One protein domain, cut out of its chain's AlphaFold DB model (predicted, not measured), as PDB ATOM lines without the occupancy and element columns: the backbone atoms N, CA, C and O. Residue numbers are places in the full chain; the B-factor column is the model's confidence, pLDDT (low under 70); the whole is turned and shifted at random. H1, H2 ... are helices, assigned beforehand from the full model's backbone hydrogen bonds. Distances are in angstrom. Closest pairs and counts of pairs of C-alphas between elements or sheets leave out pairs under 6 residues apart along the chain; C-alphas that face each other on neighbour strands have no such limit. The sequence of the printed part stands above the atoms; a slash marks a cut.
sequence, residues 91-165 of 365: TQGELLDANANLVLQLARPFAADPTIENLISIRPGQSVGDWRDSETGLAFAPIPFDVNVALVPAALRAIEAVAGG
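This is residues 91 to 165 of the 365 residues of the protein "Lipo" of Chlorella sorokiniana (UniProt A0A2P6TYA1). What shape appears first? Two long helices, H1 and H3, cross as an X, and a loop-rich head with short H2 lies beyond H3's first end. What is printed? The printed part has 75 residues, is all helix in the order H1, H2, H3, and is only just loose, close to compact: radius of gyration of the C-alphas 13.7 A, spans 39 by 29 by 19 A.

Which helices touch? H1, residues 91 to 112, touches H3, residues 145 to 163, opposite ways at a steep tilt of 52 degrees; the closest C-alphas, of Ala 100 and Ile 159, are 6.2 A apart. H2, residues 134 to 137, is apart from both. Are the backbones helical? O i to N i+4 pairs within hydrogen-bond range number 16 of 18 in H1 and 12 of 15 in H3; H2 is too short for one.

Where does H1 begin? C-alpha 91 is at (123.402, 164.205, 184.862), and H1 measures 31.7 A. Where does H3 end? C-alpha 163 is at (128.399, 148.117, 186.359), and H3 measures 26.3 A.

Are any links long? H1 to H2 is a long link of 21 residues. Is confidence low anywhere? Among 23 residues under 70 are 91 to 98; the printed part has no cut.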
ATOM      1  N   THR A  91     124.575 164.335 183.997       60.41
ATOM      2  CA  THR A  91     123.402 164.205 184.862       60.41
ATOM      3  C   THR A  91     122.569 162.957 184.549       60.41
ATOM      4  O   THR A  91     121.860 162.460 185.409       60.41
ATOM      5  N   GLN A  92     122.625 162.435 183.322       60.31
ATOM      6  CA  GLN A  92     121.901 161.240 182.904       60.31
ATOM      7  C   GLN A  92     122.565 159.971 183.445       60.31
ATOM      8  O   GLN A  92     121.856 159.073 183.892       60.31
ATOM      9  N   GLY A  93     123.900 159.927 183.469       59.12
ATOM     10  CA  GLY A  93     124.663 158.871 184.131       59.12
ATOM     11  C   GLY A  93     124.364 158.787 185.630       59.12
ATOM     12  O   GLY A  93     124.016 157.723 186.134       59.12
ATOM     13  N   GLU A  94     124.359 159.932 186.318       60.16
ATOM     14  CA  GLU A  94     123.982 160.030 187.741       60.16
ATOM     15  C   GLU A  94     122.535 159.566 188.003       60.16
ATOM     16  O   GLU A  94     122.247 158.926 189.016       60.16
ATOM     17  N   LEU A  95     121.600 159.856 187.088       67.56
ATOM     18  CA  LEU A  95     120.208 159.400 187.196       67.56
ATOM     19  C   LEU A  95     120.071 157.882 187.019       67.56
ATOM     20  O   LEU A  95     119.222 157.270 187.672       67.56
ATOM     21  N   LEU A  96     120.885 157.278 186.151       68.69
ATOM     22  CA  LEU A  96     120.918 155.827 185.967       68.69
ATOM     23  C   LEU A  96     121.505 155.128 187.198       68.69
ATOM     24  O   LEU A  96     120.918 154.152 187.661       68.69
ATOM     25  N   ASP A  97     122.574 155.667 187.785       64.69
ATOM     26  CA  ASP A  97     123.144 155.151 189.038       64.69
ATOM     27  C   ASP A  97     122.160 155.280 190.217       64.69
ATOM     28  O   ASP A  97     121.929 154.336 190.979       64.69
ATOM     29  N   ALA A  98     121.462 156.414 190.326       68.12
ATOM     30  CA  ALA A  98     120.402 156.588 191.317       68.12
ATOM     31  C   ALA A  98     119.260 155.566 191.139       68.12
ATOM     32  O   ALA A  98     118.707 155.066 192.125       68.12
ATOM     33  N   ASN A  99     118.907 155.223 189.896       80.94
ATOM     34  CA  ASN A  99     117.903 154.199 189.615       80.94
ATOM     35  C   ASN A  99     118.401 152.784 189.945       80.94
ATOM     36  O   ASN A  99     117.655 152.016 190.552       80.94
ATOM     37  N   ALA A 100     119.655 152.461 189.621       72.31
ATOM     38  CA  ALA A 100     120.273 151.182 189.962       72.31
ATOM     39  C   ALA A 100     120.281 150.951 191.482       72.31
ATOM     40  O   ALA A 100     119.827 149.910 191.965       72.31
ATOM     41  N   ASN A 101     120.686 151.965 192.251       71.19
ATOM     42  CA  ASN A 101     120.650 151.932 193.712       71.19
ATOM     43  C   ASN A 101     119.234 151.722 194.262       71.19
ATOM     44  O   ASN A 101     119.039 150.935 195.191       71.19
ATOM     45  N   LEU A 102     118.229 152.375 193.672       79.31
ATOM     46  CA  LEU A 102     116.831 152.172 194.047       79.31
ATOM     47  C   LEU A 102     116.373 150.726 193.789       79.31
ATOM     48  O   LEU A 102     115.749 150.125 194.660       79.31
ATOM     49  N   VAL A 103     116.690 150.148 192.626       80.94
ATOM     50  CA  VAL A 103     116.332 148.757 192.295       80.94
ATOM     51  C   VAL A 103     116.969 147.777 193.282       80.94
ATOM     52  O   VAL A 103     116.277 146.902 193.806       80.94
ATOM     53  N   LEU A 104     118.255 147.957 193.601       72.44
ATOM     54  CA  LEU A 104     118.958 147.143 194.598       72.44
ATOM     55  C   LEU A 104     118.309 147.253 195.983       72.44
ATOM     56  O   LEU A 104     118.118 146.242 196.657       72.44
ATOM     57  N   GLN A 105     117.932 148.463 196.405       82.25
ATOM     58  CA  GLN A 105     117.242 148.686 197.679       82.25
ATOM     59  C   GLN A 105     115.875 147.996 197.731       82.25
ATOM     60  O   GLN A 105     115.536 147.412 198.758       82.25
ATOM     61  N   LEU A 106     115.109 148.036 196.639       84.88
ATOM     62  CA  LEU A 106     113.784 147.416 196.562       84.88
ATOM     63  C   LEU A 106     113.847 145.883 196.524       84.88
ATOM     64  O   LEU A 106     112.965 145.233 197.073       84.88
ATOM     65  N   ALA A 107     114.879 145.301 195.908       81.12
ATOM     66  CA  ALA A 107     115.040 143.848 195.808       81.12
ATOM     67  C   ALA A 107     115.662 143.208 197.067       81.12
ATOM     68  O   ALA A 107     115.451 142.022 197.334       81.12
ATOM     69  N   ARG A 108     116.431 143.981 197.849       82.31
ATOM     70  CA  ARG A 108     117.201 143.489 199.005       82.31
ATOM     71  C   ARG A 108     116.367 142.746 200.066       82.31
ATOM     72  O   ARG A 108     116.855 141.716 200.525       82.31
ATOM     73  N   PRO A 109     115.156 143.192 200.464       86.88
ATOM     74  CA  PRO A 109     114.362 142.486 201.472       86.88
ATOM     75  C   PRO A 109     114.015 141.050 201.067       86.88
ATOM     76  O   PRO A 109     114.224 140.139 201.859       86.88
ATOM     77  N   PHE A 110     113.567 140.830 199.825       86.50
ATOM     78  CA  PHE A 110     113.226 139.488 199.338       86.50
ATOM     79  C   PHE A 110     114.459 138.593 199.194       86.50
ATOM     80  O   PHE A 110     114.403 137.405 199.495       86.50
ATOM     81  N   ALA A 111     115.584 139.164 198.754       81.69
ATOM     82  CA  ALA A 111     116.844 138.432 198.662       81.69
ATOM     83  C   ALA A 111     117.357 137.976 200.040       81.69
ATOM     84  O   ALA A 111     117.941 136.899 200.148       81.69
ATOM     85  N   ALA A 112     117.146 138.786 201.080       82.62
ATOM     86  CA  ALA A 112     117.552 138.469 202.448       82.62
ATOM     87  C   ALA A 112     116.589 137.493 203.145       82.62
ATOM     88  O   ALA A 112     117.037 136.627 203.894       82.62
ATOM     89  N   ASP A 113     115.284 137.634 202.906       90.50
ATOM     90  CA  ASP A 113     114.237 136.804 203.500       90.50
ATOM     91  C   ASP A 113     113.087 136.602 202.487       90.50
ATOM     92  O   ASP A 113     112.258 137.499 202.302       90.50
ATOM     93  N   PRO A 114     113.028 135.455 201.782       90.75
ATOM     94  CA  PRO A 114     112.144 135.250 200.634       90.75
ATOM     95  C   PRO A 114     110.706 134.898 201.054       90.75
ATOM     96  O   PRO A 114     110.203 133.800 200.808       90.75
ATOM     97  N   THR A 115     110.034 135.850 201.695       93.75
ATOM     98  CA  THR A 115     108.638 135.766 202.143       93.75
ATOM     99  C   THR A 115     107.716 136.604 201.255       93.75
ATOM    100  O   THR A 115     108.167 137.453 200.484       93.75
ATOM    101  N   ILE A 116     106.402 136.367 201.343       90.56
ATOM    102  CA  ILE A 116     105.407 137.115 200.553       90.56
ATOM    103  C   ILE A 116     105.426 138.600 200.939       90.56
ATOM    104  O   ILE A 116     105.242 139.464 200.087       90.56
ATOM    105  N   GLU A 117     105.692 138.891 202.209       92.62
ATOM    106  CA  GLU A 117     105.775 140.233 202.781       92.62
ATOM    107  C   GLU A 117     106.909 141.068 202.174       92.62
ATOM    108  O   GLU A 117     106.812 142.294 202.142       92.62
ATOM    109  N   ASN A 118     107.957 140.408 201.674       89.56
ATOM    110  CA  ASN A 118     109.129 141.054 201.093       89.56
ATOM    111  C   ASN A 118     109.084 141.145 199.559       89.56
ATOM    112  O   ASN A 118     109.975 141.753 198.966       89.56
ATOM    113  N   LEU A 119     108.059 140.582 198.908       88.88
ATOM    114  CA  LEU A 119     107.828 140.784 197.477       88.88
ATOM    115  C   LEU A 119     107.435 142.239 197.190       88.88
ATOM    116  O   LEU A 119     106.741 142.895 197.969       88.88
ATOM    117  N   ILE A 120     107.837 142.740 196.024       90.00
ATOM    118  CA  ILE A 120     107.476 144.081 195.576       90.00
ATOM    119  C   ILE A 120     105.976 144.114 195.286       90.00
ATOM    120  O   ILE A 120     105.474 143.415 194.403       90.00
ATOM    121  N   SER A 121     105.276 144.953 196.043       91.50
ATOM    122  CA  SER A 121     103.834 145.156 195.976       91.50
ATOM    123  C   SER A 121     103.500 146.529 195.388       91.50
ATOM    124  O   SER A 121     104.290 147.476 195.472       91.50
ATOM    125  N   ILE A 122     102.305 146.653 194.815       87.12
ATOM    126  CA  ILE A 122     101.708 147.924 194.418       87.12
ATOM    127  C   ILE A 122     101.675 148.859 195.633       87.12
ATOM    128  O   ILE A 122     101.413 148.449 196.768       87.12
ATOM    129  N   ARG A 123     101.969 150.143 195.399       84.38
ATOM    130  CA  ARG A 123     102.090 151.127 196.479       84.38
ATOM    131  C   ARG A 123     100.798 151.199 197.305       84.38
ATOM    132  O   ARG A 123      99.710 151.218 196.726       84.38
ATOM    133  N   PRO A 124     100.895 151.331 198.641       84.31
ATOM    134  CA  PRO A 124      99.720 151.433 199.497       84.31
ATOM    135  C   PRO A 124      98.750 152.527 199.034       84.31
ATOM    136  O   PRO A 124      99.149 153.662 198.768       84.31
ATOM    137  N   GLY A 125      97.466 152.177 198.947       84.19
ATOM    138  CA  GLY A 125      96.406 153.095 198.526       84.19
ATOM    139  C   GLY A 125      96.315 153.339 197.016       84.19
ATOM    140  O   GLY A 125      95.504 154.164 196.607       84.19
ATOM    141  N   GLN A 126      97.112 152.644 196.198       85.00
ATOM    142  CA  GLN A 126      96.983 152.642 194.741       85.00
ATOM    143  C   GLN A 126      96.334 151.342 194.264       85.00
ATOM    144  O   GLN A 126      96.571 150.276 194.829       85.00
ATOM    145  N   SER A 127      95.507 151.442 193.227       78.50
ATOM    146  CA  SER A 127      94.889 150.297 192.554       78.50
ATOM    147  C   SER A 127      95.720 149.814 191.355       78.50
ATOM    148  O   SER A 127      95.688 148.629 191.031       78.50
ATOM    149  N   VAL A 128      96.539 150.700 190.771       79.69
ATOM    150  CA  VAL A 128      97.521 150.409 189.710       79.69
ATOM    151  C   VAL A 128      98.960 150.621 190.160       79.69
ATOM    152  O   VAL A 128      99.228 151.283 191.163       79.69
ATOM    153  N   GLY A 129      99.901 150.121 189.365       70.62
ATOM    154  CA  GLY A 129     101.338 150.312 189.595       70.62
ATOM    155  C   GLY A 129     102.234 149.296 188.893       70.62
ATOM    156  O   GLY A 129     103.449 149.372 189.037       70.62
ATOM    157  N   ASP A 130     101.642 148.394 188.117       78.38
ATOM    158  CA  ASP A 130     102.313 147.521 187.165       78.38
ATOM    159  C   ASP A 130     101.626 147.722 185.816       78.38
ATOM    160  O   ASP A 130     100.613 147.101 185.551       78.38
ATOM    161  N   TRP A 131     102.105 148.661 184.999       70.81
ATOM    162  CA  TRP A 131     101.353 149.254 183.877       70.81
ATOM    163  C   TRP A 131     100.219 150.204 184.325       70.81
ATOM    164  O   TRP A 131      99.820 150.258 185.487       70.81
ATOM    165  N   ARG A 132      99.734 151.036 183.392       65.69
ATOM    166  CA  ARG A 132      98.860 152.190 183.693       65.69
ATOM    167  C   ARG A 132      97.455 151.820 184.189       65.69
ATOM    168  O   ARG A 132      96.902 152.595 184.952       65.69
ATOM    169  N   ASP A 133      96.912 150.680 183.758       80.56
ATOM    170  CA  ASP A 133      95.509 150.268 183.961       80.56
ATOM    171  C   ASP A 133      95.442 148.814 184.484       80.56
ATOM    172  O   ASP A 133      94.744 147.942 183.959       80.56
ATOM    173  N   SER A 134      96.294 148.517 185.465       80.56
ATOM    174  CA  SER A 134      96.665 147.157 185.850       80.56
ATOM    175  C   SER A 134      95.710 146.460 186.800       80.56
ATOM    176  O   SER A 134      95.896 145.270 187.051       80.56
ATOM    177  N   GLU A 135      94.684 147.145 187.317       81.81
ATOM    178  CA  GLU A 135      93.772 146.570 188.311       81.81
ATOM    179  C   GLU A 135      93.204 145.236 187.838       81.81
ATOM    180  O   GLU A 135      93.313 144.215 188.510       81.81
ATOM    181  N   THR A 136      92.596 145.248 186.653       83.56
ATOM    182  CA  THR A 136      91.959 144.056 186.087       83.56
ATOM    183  C   THR A 136      92.989 143.067 185.553       83.56
ATOM    184  O   THR A 136      92.765 141.862 185.652       83.56
ATOM    185  N   GLY A 137      94.132 143.559 185.059       79.75
ATOM    186  CA  GLY A 137      95.250 142.734 184.591       79.75
ATOM    187  C   GLY A 137      95.867 141.881 185.701       79.75
ATOM    188  O   GLY A 137      96.235 140.736 185.459       79.75
ATOM    189  N   LEU A 138      95.880 142.398 186.931       82.50
ATOM    190  CA  LEU A 138      96.330 141.693 188.132       82.50
ATOM    191  C   LEU A 138      95.193 141.022 188.910       82.50
ATOM    192  O   LEU A 138      95.406 140.543 190.022       82.50
ATOM    193  N   ALA A 139      93.969 141.016 188.372       89.25
ATOM    194  CA  ALA A 139      92.772 140.553 189.075       89.25
ATOM    195  C   ALA A 139      92.627 141.166 190.488       89.25
ATOM    196  O   ALA A 139      92.196 140.499 191.429       89.25
ATOM    197  N   PHE A 140      92.978 142.449 190.621       87.12
ATOM    198  CA  PHE A 140      92.965 143.253 191.848       87.12
ATOM    199  C   PHE A 140      93.927 142.774 192.949       87.12
ATOM    200  O   PHE A 140      93.832 143.229 194.091       87.12
ATOM    201  N   ALA A 141      94.861 141.875 192.626       89.12
ATOM    202  CA  ALA A 141      95.914 141.467 193.542       89.12
ATOM    203  C   ALA A 141      97.058 142.501 193.557       89.12
ATOM    204  O   ALA A 141      97.424 143.032 192.508       89.12
ATOM    205  N   PRO A 142      97.659 142.784 194.726       88.56
ATOM    206  CA  PRO A 142      98.650 143.845 194.855       88.56
ATOM    207  C   PRO A 142     100.091 143.396 194.572       88.56
ATOM    208  O   PRO A 142     100.975 144.238 194.589       88.56
ATOM    209  N   ILE A 143     100.373 142.112 194.337       92.38
ATOM    210  CA  ILE A 143     101.743 141.608 194.126       92.38
ATOM    211  C   ILE A 143     101.861 141.089 192.686       92.38
ATOM    212  O   ILE A 143     101.368 139.992 192.404       92.38
ATOM    213  N   PRO A 144     102.480 141.848 191.764       87.38
ATOM    214  CA  PRO A 144     102.583 141.453 190.365       87.38
ATOM    215  C   PRO A 144     103.625 140.351 190.161       87.38
ATOM    216  O   PRO A 144     104.741 140.414 190.691       87.38
ATOM    217  N   PHE A 145     103.269 139.338 189.370       86.75
ATOM    218  CA  PHE A 145     104.173 138.236 189.036       86.75
ATOM    219  C   PHE A 145     105.325 138.700 188.142       86.75
ATOM    220  O   PHE A 145     106.478 138.379 188.407       86.75
ATOM    221  N   ASP A 146     105.030 139.449 187.085       74.94
ATOM    222  CA  ASP A 146     106.017 139.930 186.119       74.94
ATOM    223  C   ASP A 146     107.047 140.859 186.769       74.94
ATOM    224  O   ASP A 146     108.240 140.690 186.526       74.94
ATOM    225  N   VAL A 147     106.631 141.748 187.676       84.38
ATOM    226  CA  VAL A 147     107.550 142.583 188.460       84.38
ATOM    227  C   VAL A 147     108.536 141.720 189.245       84.38
ATOM    228  O   VAL A 147     109.746 141.879 189.096       84.38
ATOM    229  N   ASN A 148     108.043 140.778 190.049       84.88
ATOM    230  CA  ASN A 148     108.889 140.018 190.971       84.88
ATOM    231  C   ASN A 148     109.693 138.897 190.293       84.88
ATOM    232  O   ASN A 148     110.808 138.600 190.714       84.88
ATOM    233  N   VAL A 149     109.148 138.272 189.247       72.62
ATOM    234  CA  VAL A 149     109.722 137.064 188.630       72.62
ATOM    235  C   VAL A 149     110.455 137.363 187.324       72.62
ATOM    236  O   VAL A 149     111.389 136.641 186.976       72.62
ATOM    237  N   ALA A 150     110.091 138.428 186.605       62.88
ATOM    238  CA  ALA A 150     110.727 138.782 185.337       62.88
ATOM    239  C   ALA A 150     111.545 140.077 185.427       62.88
ATOM    240  O   ALA A 150     112.742 140.063 185.133       62.88
ATOM    241  N   LEU A 151     110.928 141.184 185.847       68.38
ATOM    242  CA  LEU A 151     111.524 142.518 185.760       68.38
ATOM    243  C   LEU A 151     112.607 142.750 186.812       68.38
ATOM    244  O   LEU A 151     113.676 143.231 186.453       68.38
ATOM    245  N   VAL A 152     112.386 142.368 188.074       76.00
ATOM    246  CA  VAL A 152     113.413 142.483 189.124       76.00
ATOM    247  C   VAL A 152     114.665 141.672 188.760       76.00
ATOM    248  O   VAL A 152     115.743 142.266 188.708       76.00
ATOM    249  N   PRO A 153     114.579 140.373 188.403       65.19
ATOM    250  CA  PRO A 153     115.760 139.630 187.968       65.19
ATOM    251  C   PRO A 153     116.427 140.206 186.711       65.19
ATOM    252  O   PRO A 153     117.651 140.182 186.607       65.19
ATOM    253  N   ALA A 154     115.652 140.712 185.745       57.12
ATOM    254  CA  ALA A 154     116.206 141.330 184.540       57.12
ATOM    255  C   ALA A 154     116.939 142.644 184.842       57.12
ATOM    256  O   ALA A 154     118.022 142.866 184.307       57.12
ATOM    257  N   ALA A 155     116.388 143.481 185.722       62.78
ATOM    258  CA  ALA A 155     117.002 144.733 186.136       62.78
ATOM    259  C   ALA A 155     118.297 144.494 186.921       62.78
ATOM    260  O   ALA A 155     119.287 145.165 186.657       62.78
ATOM    261  N   LEU A 156     118.334 143.500 187.815       70.75
ATOM    262  CA  LEU A 156     119.554 143.136 188.544       70.75
ATOM    263  C   LEU A 156     120.672 142.661 187.601       70.75
ATOM    264  O   LEU A 156     121.799 143.129 187.724       70.75
ATOM    265  N   ARG A 157     120.352 141.819 186.604       64.62
ATOM    266  CA  ARG A 157     121.314 141.420 185.557       64.62
ATOM    267  C   ARG A 157     121.780 142.597 184.700       64.62
ATOM    268  O   ARG A 157     122.931 142.640 184.293       64.62
ATOM    269  N   ALA A 158     120.895 143.548 184.405       59.41
ATOM    270  CA  ALA A 158     121.261 144.743 183.651       59.41
ATOM    271  C   ALA A 158     122.174 145.675 184.465       59.41
ATOM    272  O   ALA A 158     123.117 146.225 183.911       59.41
ATOM    273  N   ILE A 159     121.928 145.821 185.771       66.62
ATOM    274  CA  ILE A 159     122.794 146.583 186.681       66.62
ATOM    275  C   ILE A 159     124.178 145.945 186.746       66.62
ATOM    276  O   ILE A 159     125.163 146.658 186.618       66.62
ATOM    277  N   GLU A 160     124.259 144.621 186.879       63.62
ATOM    278  CA  GLU A 160     125.523 143.881 186.808       63.62
ATOM    279  C   GLU A 160     126.238 144.112 185.468       63.62
ATOM    280  O   GLU A 160     127.410 144.473 185.451       63.62
ATOM    281  N   ALA A 161     125.523 143.987 184.348       55.41
ATOM    282  CA  ALA A 161     126.094 144.170 183.017       55.41
ATOM    283  C   ALA A 161     126.556 145.610 182.739       55.41
ATOM    284  O   ALA A 161     127.517 145.795 182.006       55.41
ATOM    285  N   VAL A 162     125.890 146.626 183.301       59.34
ATOM    286  CA  VAL A 162     126.270 148.043 183.155       59.34
ATOM    287  C   VAL A 162     127.378 148.424 184.138       59.34
ATOM    288  O   VAL A 162     128.321 149.105 183.750       59.34
ATOM    289  N   ALA A 163     127.320 147.947 185.384       59.94
ATOM    290  CA  ALA A 163     128.399 148.117 186.359       59.94
ATOM    291  C   ALA A 163     129.683 147.383 185.925       59.94
ATOM    292  O   ALA A 163     130.782 147.819 186.256       59.94
ATOM    293  N   GLY A 164     129.539 146.302 185.152       49.81
ATOM    294  CA  GLY A 164     130.618 145.570 184.491       49.81
ATOM    295  C   GLY A 164     130.822 145.903 183.002       49.81
ATOM    296  O   GLY A 164     131.546 145.170 182.332       49.81
ATOM    297  N   GLY A 165     130.190 146.953 182.455       38.56
ATOM    298  CA  GLY A 165     130.034 147.153 181.004       38.56
ATOM    299  C   GLY A 165     130.929 148.224 180.373       38.56
ATOM    300  O   GLY A 165     130.644 149.413 180.469       38.56
TER     301      GLY A 165